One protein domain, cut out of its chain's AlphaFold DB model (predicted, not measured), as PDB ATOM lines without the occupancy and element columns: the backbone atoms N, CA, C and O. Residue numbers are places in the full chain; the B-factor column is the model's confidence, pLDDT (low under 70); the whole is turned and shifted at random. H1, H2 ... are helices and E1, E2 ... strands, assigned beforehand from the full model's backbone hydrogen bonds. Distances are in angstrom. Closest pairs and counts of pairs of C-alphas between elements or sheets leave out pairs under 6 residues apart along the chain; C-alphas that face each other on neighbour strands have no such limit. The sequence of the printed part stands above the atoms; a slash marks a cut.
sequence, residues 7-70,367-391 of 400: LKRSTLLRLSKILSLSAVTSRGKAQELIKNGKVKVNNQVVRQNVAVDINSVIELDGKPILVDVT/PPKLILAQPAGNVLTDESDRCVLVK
ATOM      1  N   LEU A   7      31.228  -1.989 -23.121       75.62
ATOM      2  CA  LEU A   7      31.630  -3.153 -23.905       75.62
ATOM      3  C   LEU A   7      30.404  -3.725 -24.616       75.62
ATOM      4  O   LEU A   7      29.466  -4.197 -23.976       75.62
ATOM      5  N   LYS A   8      30.427  -3.725 -25.948       79.19
ATOM      6  CA  LYS A   8      29.396  -4.338 -26.786       79.19
ATOM      7  C   LYS A   8      29.930  -5.628 -27.397       79.19
ATOM      8  O   LYS A   8      31.025  -5.659 -27.953       79.19
ATOM      9  N   ARG A   9      29.138  -6.701 -27.341       81.50
ATOM     10  CA  ARG A   9      29.383  -7.909 -28.140       81.50
ATOM     11  C   ARG A   9      28.939  -7.634 -29.575       81.50
ATOM     12  O   ARG A   9      27.755  -7.437 -29.823       81.50
ATOM     13  N   SER A  10      29.887  -7.605 -30.502       82.88
ATOM     14  CA  SER A  10      29.635  -7.392 -31.925       82.88
ATOM     15  C   SER A  10      30.317  -8.473 -32.744       82.88
ATOM     16  O   SER A  10      31.468  -8.842 -32.499       82.88
ATOM     17  N   THR A  11      29.608  -8.976 -33.744       87.06
ATOM     18  CA  THR A  11      30.191  -9.880 -34.724       87.06
ATOM     19  C   THR A  11      30.597  -9.054 -35.933       87.06
ATOM     20  O   THR A  11      29.753  -8.476 -36.612       87.06
ATOM     21  N   LEU A  12      31.901  -8.994 -36.192       87.25
ATOM     22  CA  LEU A  12      32.466  -8.213 -37.286       87.25
ATOM     23  C   LEU A  12      32.732  -9.116 -38.489       87.25
ATOM     24  O   LEU A  12      33.524 -10.057 -38.401       87.25
ATOM     25  N   LEU A  13      32.117  -8.800 -39.626       88.38
ATOM     26  CA  LEU A  13      32.349  -9.486 -40.897       88.38
ATOM     27  C   LEU A  13      32.713  -8.478 -41.982       88.38
ATOM     28  O   LEU A  13      32.290  -7.329 -41.951       88.38
ATOM     29  N   ARG A  14      33.494  -8.908 -42.979       89.81
ATOM     30  CA  ARG A  14      33.753  -8.073 -44.161       89.81
ATOM     31  C   ARG A  14      32.441  -7.723 -44.858       89.81
ATOM     32  O   ARG A  14      31.623  -8.615 -45.081       89.81
ATOM     33  N   LEU A  15      32.290  -6.473 -45.283       88.12
ATOM     34  CA  LEU A  15      31.083  -5.984 -45.951       88.12
ATOM     35  C   LEU A  15      30.704  -6.837 -47.174       88.12
ATOM     36  O   LEU A  15      29.550  -7.229 -47.325       88.12
ATOM     37  N   SER A  16      31.686  -7.249 -47.987       91.44
ATOM     38  CA  SER A  16      31.434  -8.136 -49.133       91.44
ATOM     39  C   SER A  16      30.895  -9.515 -48.736       91.44
ATOM     40  O   SER A  16      30.239 -10.182 -49.530       91.44
ATOM     41  N   LYS A  17      31.222  -9.985 -47.526       91.06
ATOM     42  CA  LYS A  17      30.721 -11.247 -46.980       91.06
ATOM     43  C   LYS A  17      29.293 -11.087 -46.473       91.06
ATOM     44  O   LYS A  17      28.490 -11.960 -46.764       91.06
ATOM     45  N   ILE A  18      28.985  -9.989 -45.781       90.75
ATOM     46  CA  ILE A  18      27.627  -9.700 -45.302       90.75
ATOM     47  C   ILE A  18      26.653  -9.662 -46.486       90.75
ATOM     48  O   ILE A  18      25.685 -10.411 -46.495       90.75
ATOM     49  N   LEU A  19      26.978  -8.905 -47.540       90.38
ATOM     50  CA  LEU A  19      26.141  -8.806 -48.747       90.38
ATOM     51  C   LEU A  19      25.927 -10.154 -49.460       90.38
ATOM     52  O   LEU A  19      24.861 -10.402 -50.021       90.38
ATOM     53  N   SER A  20      26.933 -11.033 -49.426       90.12
ATOM     54  CA  SER A  20      26.830 -12.380 -49.994       90.12
ATOM     55  C   SER A  20      25.987 -13.319 -49.135       90.12
ATOM     56  O   SER A  20      25.236 -14.112 -49.696       90.12
ATOM     57  N   LEU A  21      26.104 -13.245 -47.805       90.44
ATOM     58  CA  LEU A  21      25.310 -14.058 -46.880       90.44
ATOM     59  C   LEU A  21      23.834 -13.649 -46.902       90.44
ATOM     60  O   LEU A  21      22.976 -14.523 -46.979       90.44
ATOM     61  N   SER A  22      23.555 -12.346 -47.000       88.69
ATOM     62  CA  SER A  22      22.208 -11.815 -47.249       88.69
ATOM     63  C   SER A  22      21.639 -12.203 -48.621       88.69
ATOM     64  O   SER A  22      20.535 -11.794 -48.956       88.69
ATOM     65  N   ALA A  23      22.390 -12.956 -49.436       85.81
ATOM     66  CA  ALA A  23      21.990 -13.443 -50.751       85.81
ATOM     67  C   ALA A  23      21.588 -12.344 -51.753       85.81
ATOM     68  O   ALA A  23      20.850 -12.608 -52.699       85.81
ATOM     69  N   VAL A  24      22.125 -11.131 -51.578       85.69
ATOM     70  CA  VAL A  24      21.900  -9.992 -52.482       85.69
ATOM     71  C   VAL A  24      22.792 -10.105 -53.712       85.69
ATOM     72  O   VAL A  24      22.361  -9.941 -54.846       85.69
ATOM     73  N   THR A  25      24.081 -10.383 -53.512       87.12
ATOM     74  CA  THR A  25      25.037 -10.409 -54.622       87.12
ATOM     75  C   THR A  25      26.260 -11.269 -54.323       87.12
ATOM     76  O   THR A  25      26.514 -11.641 -53.179       87.12
ATOM     77  N   SER A  26      27.050 -11.589 -55.350       88.06
ATOM     78  CA  SER A  26      28.270 -12.381 -55.172       88.06
ATOM     79  C   SER A  26      29.343 -11.598 -54.421       88.06
ATOM     80  O   SER A  26      29.391 -10.374 -54.486       88.06
ATOM     81  N   ARG A  27      30.276 -12.285 -53.748       89.12
ATOM     82  CA  ARG A  27      31.402 -11.616 -53.063       89.12
ATOM     83  C   ARG A  27      32.202 -10.691 -53.987       89.12
ATOM     84  O   ARG A  27      32.580  -9.604 -53.560       89.12
ATOM     85  N   GLY A  28      32.463 -11.117 -55.224       89.19
ATOM     86  CA  GLY A  28      33.185 -10.311 -56.212       89.19
ATOM     87  C   GLY A  28      32.369  -9.096 -56.646       89.19
ATOM     88  O   GLY A  28      32.860  -7.970 -56.601       89.19
ATOM     89  N   LYS A  29      31.081  -9.301 -56.944       89.69
ATOM     90  CA  LYS A  29      30.202  -8.199 -57.335       89.69
ATOM     91  C   LYS A  29      29.984  -7.204 -56.198       89.69
ATOM     92  O   LYS A  29      30.004  -6.001 -56.429       89.69
ATOM     93  N   ALA A  30      29.874  -7.684 -54.963       91.19
ATOM     94  CA  ALA A  30      29.827  -6.848 -53.773       91.19
ATOM     95  C   ALA A  30      31.065  -5.948 -53.671       91.19
ATOM     96  O   ALA A  30      30.930  -4.761 -53.405       91.19
ATOM     97  N   GLN A  31      32.269  -6.477 -53.921       92.38
ATOM     98  CA  GLN A  31      33.493  -5.668 -53.906       92.38
ATOM     99  C   GLN A  31      33.487  -4.580 -54.982       92.38
ATOM    100  O   GLN A  31      33.900  -3.458 -54.696       92.38
ATOM    101  N   GLU A  32      32.983  -4.874 -56.182       92.94
ATOM    102  CA  GLU A  32      32.808  -3.863 -57.232       92.94
ATOM    103  C   GLU A  32      31.826  -2.763 -56.809       92.94
ATOM    104  O   GLU A  32      32.119  -1.579 -56.961       92.94
ATOM    105  N   LEU A  33      30.674  -3.137 -56.244       91.50
ATOM    106  CA  LEU A  33      29.657  -2.183 -55.786       91.50
ATOM    107  C   LEU A  33      30.181  -1.298 -54.648       91.50
ATOM    108  O   LEU A  33      29.942  -0.089 -54.652       91.50
ATOM    109  N   ILE A  34      30.942  -1.883 -53.721       90.56
ATOM    110  CA  ILE A  34      31.635  -1.157 -52.653       90.56
ATOM    111  C   ILE A  34      32.641  -0.181 -53.266       90.56
ATOM    112  O   ILE A  34      32.588   1.006 -52.976       90.56
ATOM    113  N   LYS A  35      33.511  -0.637 -54.177       92.12
ATOM    114  CA  LYS A  35      34.519   0.217 -54.829       92.12
ATOM    115  C   LYS A  35      33.889   1.410 -55.558       92.12
ATOM    116  O   LYS A  35      34.435   2.510 -55.516       92.12
ATOM    117  N   ASN A  36      32.720   1.205 -56.162       93.12
ATOM    118  CA  ASN A  36      31.956   2.239 -56.860       93.12
ATOM    119  C   ASN A  36      31.160   3.167 -55.918       93.12
ATOM    120  O   ASN A  36      30.512   4.093 -56.395       93.12
ATOM    121  N   GLY A  37      31.190   2.944 -54.598       90.19
ATOM    122  CA  GLY A  37      30.508   3.784 -53.610       90.19
ATOM    123  C   GLY A  37      28.984   3.630 -53.591       90.19
ATOM    124  O   GLY A  37      28.288   4.534 -53.141       90.19
ATOM    125  N   LYS A  38      28.459   2.496 -54.070       90.81
ATOM    126  CA  LYS A  38      27.013   2.202 -54.106       90.81
ATOM    127  C   LYS A  38      26.461   1.652 -52.788       90.81
ATOM    128  O   LYS A  38      25.257   1.438 -52.672       90.81
ATOM    129  N   VAL A  39      27.332   1.398 -51.811       91.44
ATOM    130  CA  VAL A  39      26.976   0.811 -50.515       91.44
ATOM    131  C   VAL A  39      27.179   1.839 -49.408       91.44
ATOM    132  O   VAL A  39      28.257   2.432 -49.294       91.44
ATOM    133  N   LYS A  40      26.154   2.025 -48.575       87.94
ATOM    134  CA  LYS A  40      26.222   2.828 -47.352       87.94
ATOM    135  C   LYS A  40      26.101   1.939 -46.123       87.94
ATOM    136  O   LYS A  40      25.345   0.972 -46.121       87.94
ATOM    137  N   VAL A  41      26.835   2.289 -45.076       88.69
ATOM    138  CA  VAL A  41      26.758   1.669 -43.753       88.69
ATOM    139  C   VAL A  41      26.501   2.785 -42.752       88.69
ATOM    140  O   VAL A  41      27.297   3.716 -42.677       88.69
ATOM    141  N   ASN A  42      25.394   2.721 -42.012       85.94
ATOM    142  CA  ASN A  42      24.978   3.759 -41.057       85.94
ATOM    143  C   ASN A  42      25.057   5.176 -41.669       85.94
ATOM    144  O   ASN A  42      25.699   6.070 -41.121       85.94
ATOM    145  N   ASN A  43      24.460   5.355 -42.853       84.75
ATOM    146  CA  ASN A  43      24.451   6.590 -43.653       84.75
ATOM    147  C   ASN A  43      25.804   7.054 -44.228       84.75
ATOM    148  O   ASN A  43      25.843   8.059 -44.939       84.75
ATOM    149  N   GLN A  44      26.898   6.320 -44.015       84.38
ATOM    150  CA  GLN A  44      28.214   6.646 -44.573       84.38
ATOM    151  C   GLN A  44      28.530   5.791 -45.802       84.38
ATOM    152  O   GLN A  44      28.394   4.570 -45.771       84.38
ATOM    153  N   VAL A  45      28.977   6.420 -46.895       88.75
ATOM    154  CA  VAL A  45      29.378   5.707 -48.121       88.75
ATOM    155  C   VAL A  45      30.714   5.004 -47.895       88.75
ATOM    156  O   VAL A  45      31.726   5.645 -47.614       88.75
ATOM    157  N   VAL A  46      30.736   3.686 -48.081       85.75
ATOM    158  CA  VAL A  46      31.934   2.864 -47.890       85.75
ATOM    159  C   VAL A  46      32.519   2.483 -49.248       85.75
ATOM    160  O   VAL A  46      31.835   1.886 -50.073       85.75
ATOM    161  N   ARG A  47      33.806   2.795 -49.470       88.88
ATOM    162  CA  ARG A  47      34.528   2.489 -50.726       88.88
ATOM    163  C   ARG A  47      35.528   1.339 -50.640       88.88
ATOM    164  O   ARG A  47      36.127   0.953 -51.641       88.88
ATOM    165  N   GLN A  48      35.726   0.789 -49.448       85.19
ATOM    166  CA  GLN A  48      36.688  -0.279 -49.185       85.19
ATOM    167  C   GLN A  48      36.006  -1.458 -48.496       85.19
ATOM    168  O   GLN A  48      35.028  -1.294 -47.772       85.19
ATOM    169  N   ASN A  49      36.529  -2.668 -48.700       87.94
ATOM    170  CA  ASN A  49      35.972  -3.877 -48.094       87.94
ATOM    171  C   ASN A  49      36.381  -4.016 -46.615       87.94
ATOM    172  O   ASN A  49      37.216  -4.852 -46.260       87.94
ATOM    173  N   VAL A  50      35.800  -3.167 -45.769       86.88
ATOM    174  CA  VAL A  50      36.053  -3.105 -44.324       86.88
ATOM    175  C   VAL A  50      35.212  -4.121 -43.552       86.88
ATOM    176  O   VAL A  50      34.218  -4.651 -44.059       86.88
ATOM    177  N   ALA A  51      35.632  -4.425 -42.325       87.38
ATOM    178  CA  ALA A  51      34.836  -5.217 -41.396       87.38
ATOM    179  C   ALA A  51      33.769  -4.331 -40.741       87.38
ATOM    180  O   ALA A  51      34.078  -3.246 -40.259       87.38
ATOM    181  N   VAL A  52      32.527  -4.804 -40.735       87.56
ATOM    182  CA  VAL A  52      31.342  -4.085 -40.260       87.56
ATOM    183  C   VAL A  52      30.585  -4.978 -39.276       87.56
ATOM    184  O   VAL A  52      30.600  -6.206 -39.413       87.56
ATOM    185  N   ASP A  53      29.950  -4.368 -38.272       87.44
ATOM    186  CA  ASP A  53      29.046  -5.064 -37.349       87.44
ATOM    187  C   ASP A  53      27.813  -5.552 -38.113       87.44
ATOM    188  O   ASP A  53      27.194  -4.778 -38.841       87.44
ATOM    189  N   ILE A  54      27.432  -6.813 -37.917       86.81
ATOM    190  CA  ILE A  54      26.258  -7.424 -38.563       86.81
ATOM    191  C   ILE A  54      24.967  -6.655 -38.237       86.81
ATOM    192  O   ILE A  54      24.054  -6.629 -39.052       86.81
ATOM    193  N   ASN A  55      24.910  -5.985 -37.084       86.81
ATOM    194  CA  ASN A  55      23.755  -5.181 -36.669       86.81
ATOM    195  C   ASN A  55      23.716  -3.769 -37.284       86.81
ATOM    196  O   ASN A  55      22.859  -2.969 -36.918       86.81
ATOM    197  N   SER A  56      24.674  -3.421 -38.148       85.69
ATOM    198  CA  SER A  56      24.696  -2.110 -38.809       85.69
ATOM    199  C   SER A  56      23.609  -2.022 -39.875       85.69
ATOM    200  O   SER A  56      23.315  -3.007 -40.552       85.69
ATOM    201  N   VAL A  57      23.067  -0.822 -40.086       89.31
ATOM    202  CA  VAL A  57      22.132  -0.563 -41.184       89.31
ATOM    203  C   VAL A  57      22.936  -0.447 -42.473       89.31
ATOM    204  O   VAL A  57      23.807   0.418 -42.591       89.31
ATOM    205  N   ILE A  58      22.670  -1.339 -43.426       90.81
ATOM    206  CA  ILE A  58      23.352  -1.378 -44.720       90.81
ATOM    207  C   ILE A  58      22.345  -1.026 -45.809       90.81
ATOM    208  O   ILE A  58      21.286  -1.645 -45.908       90.81
ATOM    209  N   GLU A  59      22.704  -0.066 -46.655       91.88
ATOM    210  CA  GLU A  59      21.922   0.318 -47.828       91.88
ATOM    211  C   GLU A  59      22.725   0.068 -49.102       91.88
ATOM    212  O   GLU A  59      23.928   0.337 -49.161       91.88
ATOM    213  N   LEU A  60      22.049  -0.402 -50.145       90.12
ATOM    214  CA  LEU A  60      22.617  -0.578 -51.478       90.12
ATOM    215  C   LEU A  60      21.758   0.189 -52.473       90.12
ATOM    216  O   LEU A  60      20.544   0.001 -52.528       90.12
ATOM    217  N   ASP A  61      22.388   1.101 -53.219       87.62
ATOM    218  CA  ASP A  61      21.707   2.017 -54.145       87.62
ATOM    219  C   ASP A  61      20.515   2.763 -53.486       87.62
ATOM    220  O   ASP A  61      19.482   3.008 -54.105       87.62
ATOM    221  N   GLY A  62      20.658   3.118 -52.200       85.69
ATOM    222  CA  GLY A  62      19.654   3.853 -51.418       85.69
ATOM    223  C   GLY A  62      18.498   3.011 -50.869       85.69
ATOM    224  O   GLY A  62      17.586   3.567 -50.265       85.69
ATOM    225  N   LYS A  63      18.517   1.685 -51.056       88.62
ATOM    226  CA  LYS A  63      17.537   0.767 -50.463       88.62
ATOM    227  C   LYS A  63      18.149   0.031 -49.269       88.62
ATOM    228  O   LYS A  63      19.233  -0.539 -49.428       88.62
ATOM    229  N   PRO A  64      17.487  -0.000 -48.099       90.25
ATOM    230  CA  PRO A  64      17.955  -0.792 -46.969       90.25
ATOM    231  C   PRO A  64      17.873  -2.284 -47.301       90.25
ATOM    232  O   PRO A  64      16.892  -2.754 -47.879       90.25
ATOM    233  N   ILE A  65      18.916  -3.029 -46.941       89.44
ATOM    234  CA  ILE A  65      18.976  -4.481 -47.111       89.44
ATOM    235  C   ILE A  65      18.638  -5.156 -45.784       89.44
ATOM    236  O   ILE A  65      19.138  -4.761 -44.730       89.44
ATOM    237  N   LEU A  66      17.861  -6.241 -45.844       87.19
ATOM    238  CA  LEU A  66      17.713  -7.148 -44.712       87.19
ATOM    239  C   LEU A  66      19.017  -7.934 -44.508       87.19
ATOM    240  O   LEU A  66      19.404  -8.774 -45.325       87.19
ATOM    241  N   VAL A  67      19.727  -7.638 -43.421       86.19
ATOM    242  CA  VAL A  67      20.962  -8.347 -43.086       86.19
ATOM    243  C   VAL A  67      20.614  -9.702 -42.477       86.19
ATOM    244  O   VAL A  67      20.138  -9.777 -41.348       86.19
ATOM    245  N   ASP A  68      20.881 -10.772 -43.223       86.88
ATOM    246  CA  ASP A  68      20.731 -12.145 -42.754       86.88
ATOM    247  C   ASP A  68      22.047 -12.893 -42.967       86.88
ATOM    248  O   ASP A  68      22.499 -13.122 -44.089       86.88
ATOM    249  N   VAL A  69      22.691 -13.249 -41.858       85.31
ATOM    250  CA  VAL A  69      23.978 -13.956 -41.845       85.31
ATOM    251  C   VAL A  69      23.827 -15.453 -41.601       85.31
ATOM    252  O   VAL A  69      24.827 -16.152 -41.439       85.31
ATOM    253  N   THR A  70      22.592 -15.954 -41.545       89.62
ATOM    254  CA  THR A  70      22.336 -17.376 -41.340       89.62
ATOM    255  C   THR A  70      22.713 -18.164 -42.588       89.62
ATOM    256  O   THR A  70      22.330 -17.837 -43.713       89.62
ATOM    257  N   PRO A 367      31.990 -16.034 -33.987       83.94
ATOM    258  CA  PRO A 367      31.897 -15.677 -32.580       83.94
ATOM    259  C   PRO A 367      31.916 -14.150 -32.419       83.94
ATOM    260  O   PRO A 367      32.723 -13.475 -33.071       83.94
ATOM    261  N   PRO A 368      31.053 -13.591 -31.555       85.12
ATOM    262  CA  PRO A 368      31.065 -12.167 -31.274       85.12
ATOM    263  C   PRO A 368      32.359 -11.789 -30.551       85.12
ATOM    264  O   PRO A 368      32.843 -12.511 -29.679       85.12
ATOM    265  N   LYS A 369      32.905 -10.627 -30.897       83.44
ATOM    266  CA  LYS A 369      34.032 -10.000 -30.210       83.44
ATOM    267  C   LYS A 369      33.518  -8.889 -29.305       83.44
ATOM    268  O   LYS A 369      32.519  -8.242 -29.612       83.44
ATOM    269  N   LEU A 370      34.199  -8.668 -28.185       83.00
ATOM    270  CA  LEU A 370      33.950  -7.496 -27.353       83.00
ATOM    271  C   LEU A 370      34.622  -6.289 -28.006       83.00
ATOM    272  O   LEU A 370      35.824  -6.313 -28.262       83.00
ATOM    273  N   ILE A 371      33.831  -5.263 -28.295       78.69
ATOM    274  CA  ILE A 371      34.296  -3.983 -28.819       78.69
ATOM    275  C   ILE A 371      33.870  -2.861 -27.882       78.69
ATOM    276  O   ILE A 371      32.846  -2.956 -27.203       78.69
ATOM    277  N   LEU A 372      34.654  -1.789 -27.863       74.69
ATOM    278  CA  LEU A 372      34.275  -0.558 -27.184       74.69
ATOM    279  C   LEU A 372      33.201   0.128 -28.032       74.69
ATOM    280  O   LEU A 372      33.427   0.421 -29.206       74.69
ATOM    281  N   ALA A 373      32.023   0.333 -27.458       65.81
ATOM    282  CA  ALA A 373      30.950   1.087 -28.081       65.81
ATOM    283  C   ALA A 373      30.979   2.532 -27.585       65.81
ATOM    284  O   ALA A 373      31.271   2.800 -26.415       65.81
ATOM    285  N   GLN A 374      30.645   3.460 -28.481       58.53
ATOM    286  CA  GLN A 374      30.327   4.817 -28.057       58.53
ATOM    287  C   GLN A 374      29.067   4.771 -27.180       58.53
ATOM    288  O   GLN A 374      28.132   4.032 -27.506       58.53
ATOM    289  N   PRO A 375      29.041   5.512 -26.060       56.12
ATOM    290  CA  PRO A 375      27.862   5.579 -25.210       56.12
ATOM    291  C   PRO A 375      26.676   6.120 -26.015       56.12
ATOM    292  O   PRO A 375      26.827   7.057 -26.799       56.12
ATOM    293  N   ALA A 376      25.497   5.528 -25.832       46.28
ATOM    294  CA  ALA A 376      24.284   6.016 -26.473       46.28
ATOM    295  C   ALA A 376      23.945   7.428 -25.957       46.28
ATOM    296  O   ALA A 376      23.712   7.614 -24.764       46.28
ATOM    297  N   GLY A 377      23.926   8.409 -26.859       50.28
ATOM    298  CA  GLY A 377      23.493   9.781 -26.600       50.28
ATOM    299  C   GLY A 377      24.014  10.755 -27.659       50.28
ATOM    300  O   GLY A 377      24.957  10.453 -28.390       50.28
ATOM    301  N   ASN A 378      23.375  11.919 -27.774       44.72
ATOM    302  CA  ASN A 378      23.787  12.942 -28.733       44.72
ATOM    303  C   ASN A 378      25.107  13.559 -28.265       44.72
ATOM    304  O   ASN A 378      25.152  14.186 -27.206       44.72
ATOM    305  N   VAL A 379      26.167  13.380 -29.052       49.97
ATOM    306  CA  VAL A 379      27.425  14.115 -28.900       49.97
ATOM    307  C   VAL A 379      27.152  15.560 -29.305       49.97
ATOM    308  O   VAL A 379      26.986  15.846 -30.487       49.97
ATOM    309  N   LEU A 380      27.048  16.461 -28.328       46.94
ATOM    310  CA  LEU A 380      27.080  17.895 -28.593       46.94
ATOM    311  C   LEU A 380      28.538  18.347 -28.536       46.94
ATOM    312  O   LEU A 380      29.184  18.232 -27.492       46.94
ATOM    313  N   THR A 381      29.043  18.814 -29.672       48.88
ATOM    314  CA  THR A 381      30.302  19.549 -29.795       48.88
ATOM    315  C   THR A 381      30.030  21.023 -29.509       48.88
ATOM    316  O   THR A 381      29.137  21.612 -30.115       48.88
ATOM    317  N   ASP A 382      30.764  21.602 -28.563       49.72
ATOM    318  CA  ASP A 382      30.768  23.053 -28.327       49.72
ATOM    319  C   ASP A 382      31.500  23.793 -29.471       49.72
ATOM    320  O   ASP A 382      32.283  23.168 -30.188       49.72
ATOM    321  N   GLU A 383      31.314  25.111 -29.624       55.50
ATOM    322  CA  GLU A 383      31.880  25.959 -30.706       55.50
ATOM    323  C   GLU A 383      33.419  25.892 -30.819       55.50
ATOM    324  O   GLU A 383      34.015  26.308 -31.810       55.50
ATOM    325  N   SER A 384      34.075  25.336 -29.798       58.56
ATOM    326  CA  SER A 384      35.522  25.133 -29.707       58.56
ATOM    327  C   SER A 384      36.000  23.716 -30.055       58.56
ATOM    328  O   SER A 384      37.184  23.441 -29.852       58.56
ATOM    329  N   ASP A 385      35.105  22.816 -30.485       53.81
ATOM    330  CA  ASP A 385      35.357  21.431 -30.942       53.81
ATOM    331  C   ASP A 385      36.125  20.526 -29.946       53.81
ATOM    332  O   ASP A 385      36.665  19.476 -30.295       53.81
ATOM    333  N   ARG A 386      36.204  20.935 -28.672       50.84
ATOM    334  CA  ARG A 386      37.117  20.349 -27.670       50.84
ATOM    335  C   ARG A 386      36.438  19.557 -26.550       50.84
ATOM    336  O   ARG A 386      37.129  18.825 -25.845       50.84
ATOM    337  N   CYS A 387      35.112  19.630 -26.409       47.16
ATOM    338  CA  CYS A 387      34.367  18.922 -25.362       47.16
ATOM    339  C   CYS A 387      33.103  18.255 -25.922       47.16
ATOM    340  O   CYS A 387      32.286  18.909 -26.564       47.16
ATOM    341  N   VAL A 388      32.939  16.958 -25.637       52.91
ATOM    342  CA  VAL A 388      31.760  16.155 -25.996       52.91
ATOM    343  C   VAL A 388      30.832  16.078 -24.788       52.91
ATOM    344  O   VAL A 388      31.111  15.353 -23.831       52.91
ATOM    345  N   LEU A 389      29.725  16.821 -24.819       49.09
ATOM    346  CA  LEU A 389      28.670  16.715 -23.812       49.09
ATOM    347  C   LEU A 389      27.611  15.722 -24.309       49.09
ATOM    348  O   LEU A 389      26.934  15.978 -25.302       49.09
ATOM    349  N   VAL A 390      27.449  14.591 -23.619       53.75
ATOM    350  CA  VAL A 390      26.372  13.629 -23.901       53.75
ATOM    351  C   VAL A 390      25.153  14.005 -23.054       53.75
ATOM    352  O   VAL A 390      25.153  13.792 -21.840       53.75
ATOM    353  N   LYS A 391      24.114  14.590 -23.666       45.88
ATOM    354  CA  LYS A 391      22.844  14.872 -22.963       45.88
ATOM    355  C   LYS A 391      22.143  13.561 -22.576       45.88
ATOM    356  O   LYS A 391      22.116  12.622 -23.364       45.88
TER     357      LYS A 391
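AT A GLANCE: This is residues 7 to 70 and 367 to 391 of the 400 residues of the protein "S4 domain-containing protein" of Plasmodium coatneyi (UniProt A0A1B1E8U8). A small head, made of the helical hairpin H1 and H2 with two short strand pairs, E2 with E4 and E3 with E5, is joined to an arm. The arm starts as the strand pair E1 and E6, and beyond E6 the chain runs on to a small strand hairpin, E7 and E8, far from the head. The printed part has 89 residues, with two named helices and eight named strands in the order E1 E2 H1 H2 E3 E4 E5 E6 E7 E8; the four two-stranded sheets are each antiparallel. The class is mixed, helices and strands, with 43 residues, under half, in named elements. The whole is loose, with a radius of gyration of the C-alphas of 15.4 A, and only just elongated, spanning 45 by 30 by 19 A.

HOW THE PARTS SIT: E1, residues 7 to 10, is antiparallel to E6, residues 369 to 373, at 127 degrees, with N 8 and O 371 2.8 A apart, within hydrogen-bond range. E1 runs on into E2, residues 12 to 14, at 41 degrees. E2 is antiparallel to E4, residues 51 to 53; N 52 and O 13 are 2.8 A apart. H1, residues 15 to 21, and H2, residues 27 to 35, form a helical hairpin and touch, the closest C-alphas being those of Ser 16 and Ala 30, 5.1 A apart; they run opposite ways at a tilt of 36 degrees, only just steep. In both helices every O i to N i+4 pair is within hydrogen-bond range. The closest C-alphas of H1 and E4 are those of Leu 15 and Ala 51, 6.0 A apart. E3, residues 39 to 41, is antiparallel to E5, residues 58 to 60, with N 40 and O 59 2.9 A apart. The closest C-alphas of H2 and E3 are those of Leu 33 and Val 39, 6.6 A apart. E7, residues 379 to 381, and E8, residues 388 to 390, form a hairpin, with N 380 and O 389 3.1 A apart. E7 is apart from E6, and E8 is apart from E6 too.

IN THESE COORDINATES: E1 begins at C-alpha 7 (31.630, -3.153, -23.905) and is 9.3 A long. H1 is 10.0 A long. H2 is 12.4 A, from C-alpha 27 (31.402, -11.616, -53.063) to C-alpha 35. E6 is 11.7 A long. E2, E3, E4, E5, E7 and E8 have three residues each; E8 ends at C-alpha 390 (26.372, 13.629, -23.901).

THE WHOLE: The two C-alphas farthest apart are those of Thr 70 and Ser 384, at 46.0 A. Residues 71 to 366 are not printed, and C-alphas 70 and 367 are 13.1 A apart across the cut. Of the links that are printed whole, E3 to E4 and E7 to E8 are short and the others tight. The mean pLDDT of the printed part is 79.9; residues 373 to 391 are under 70.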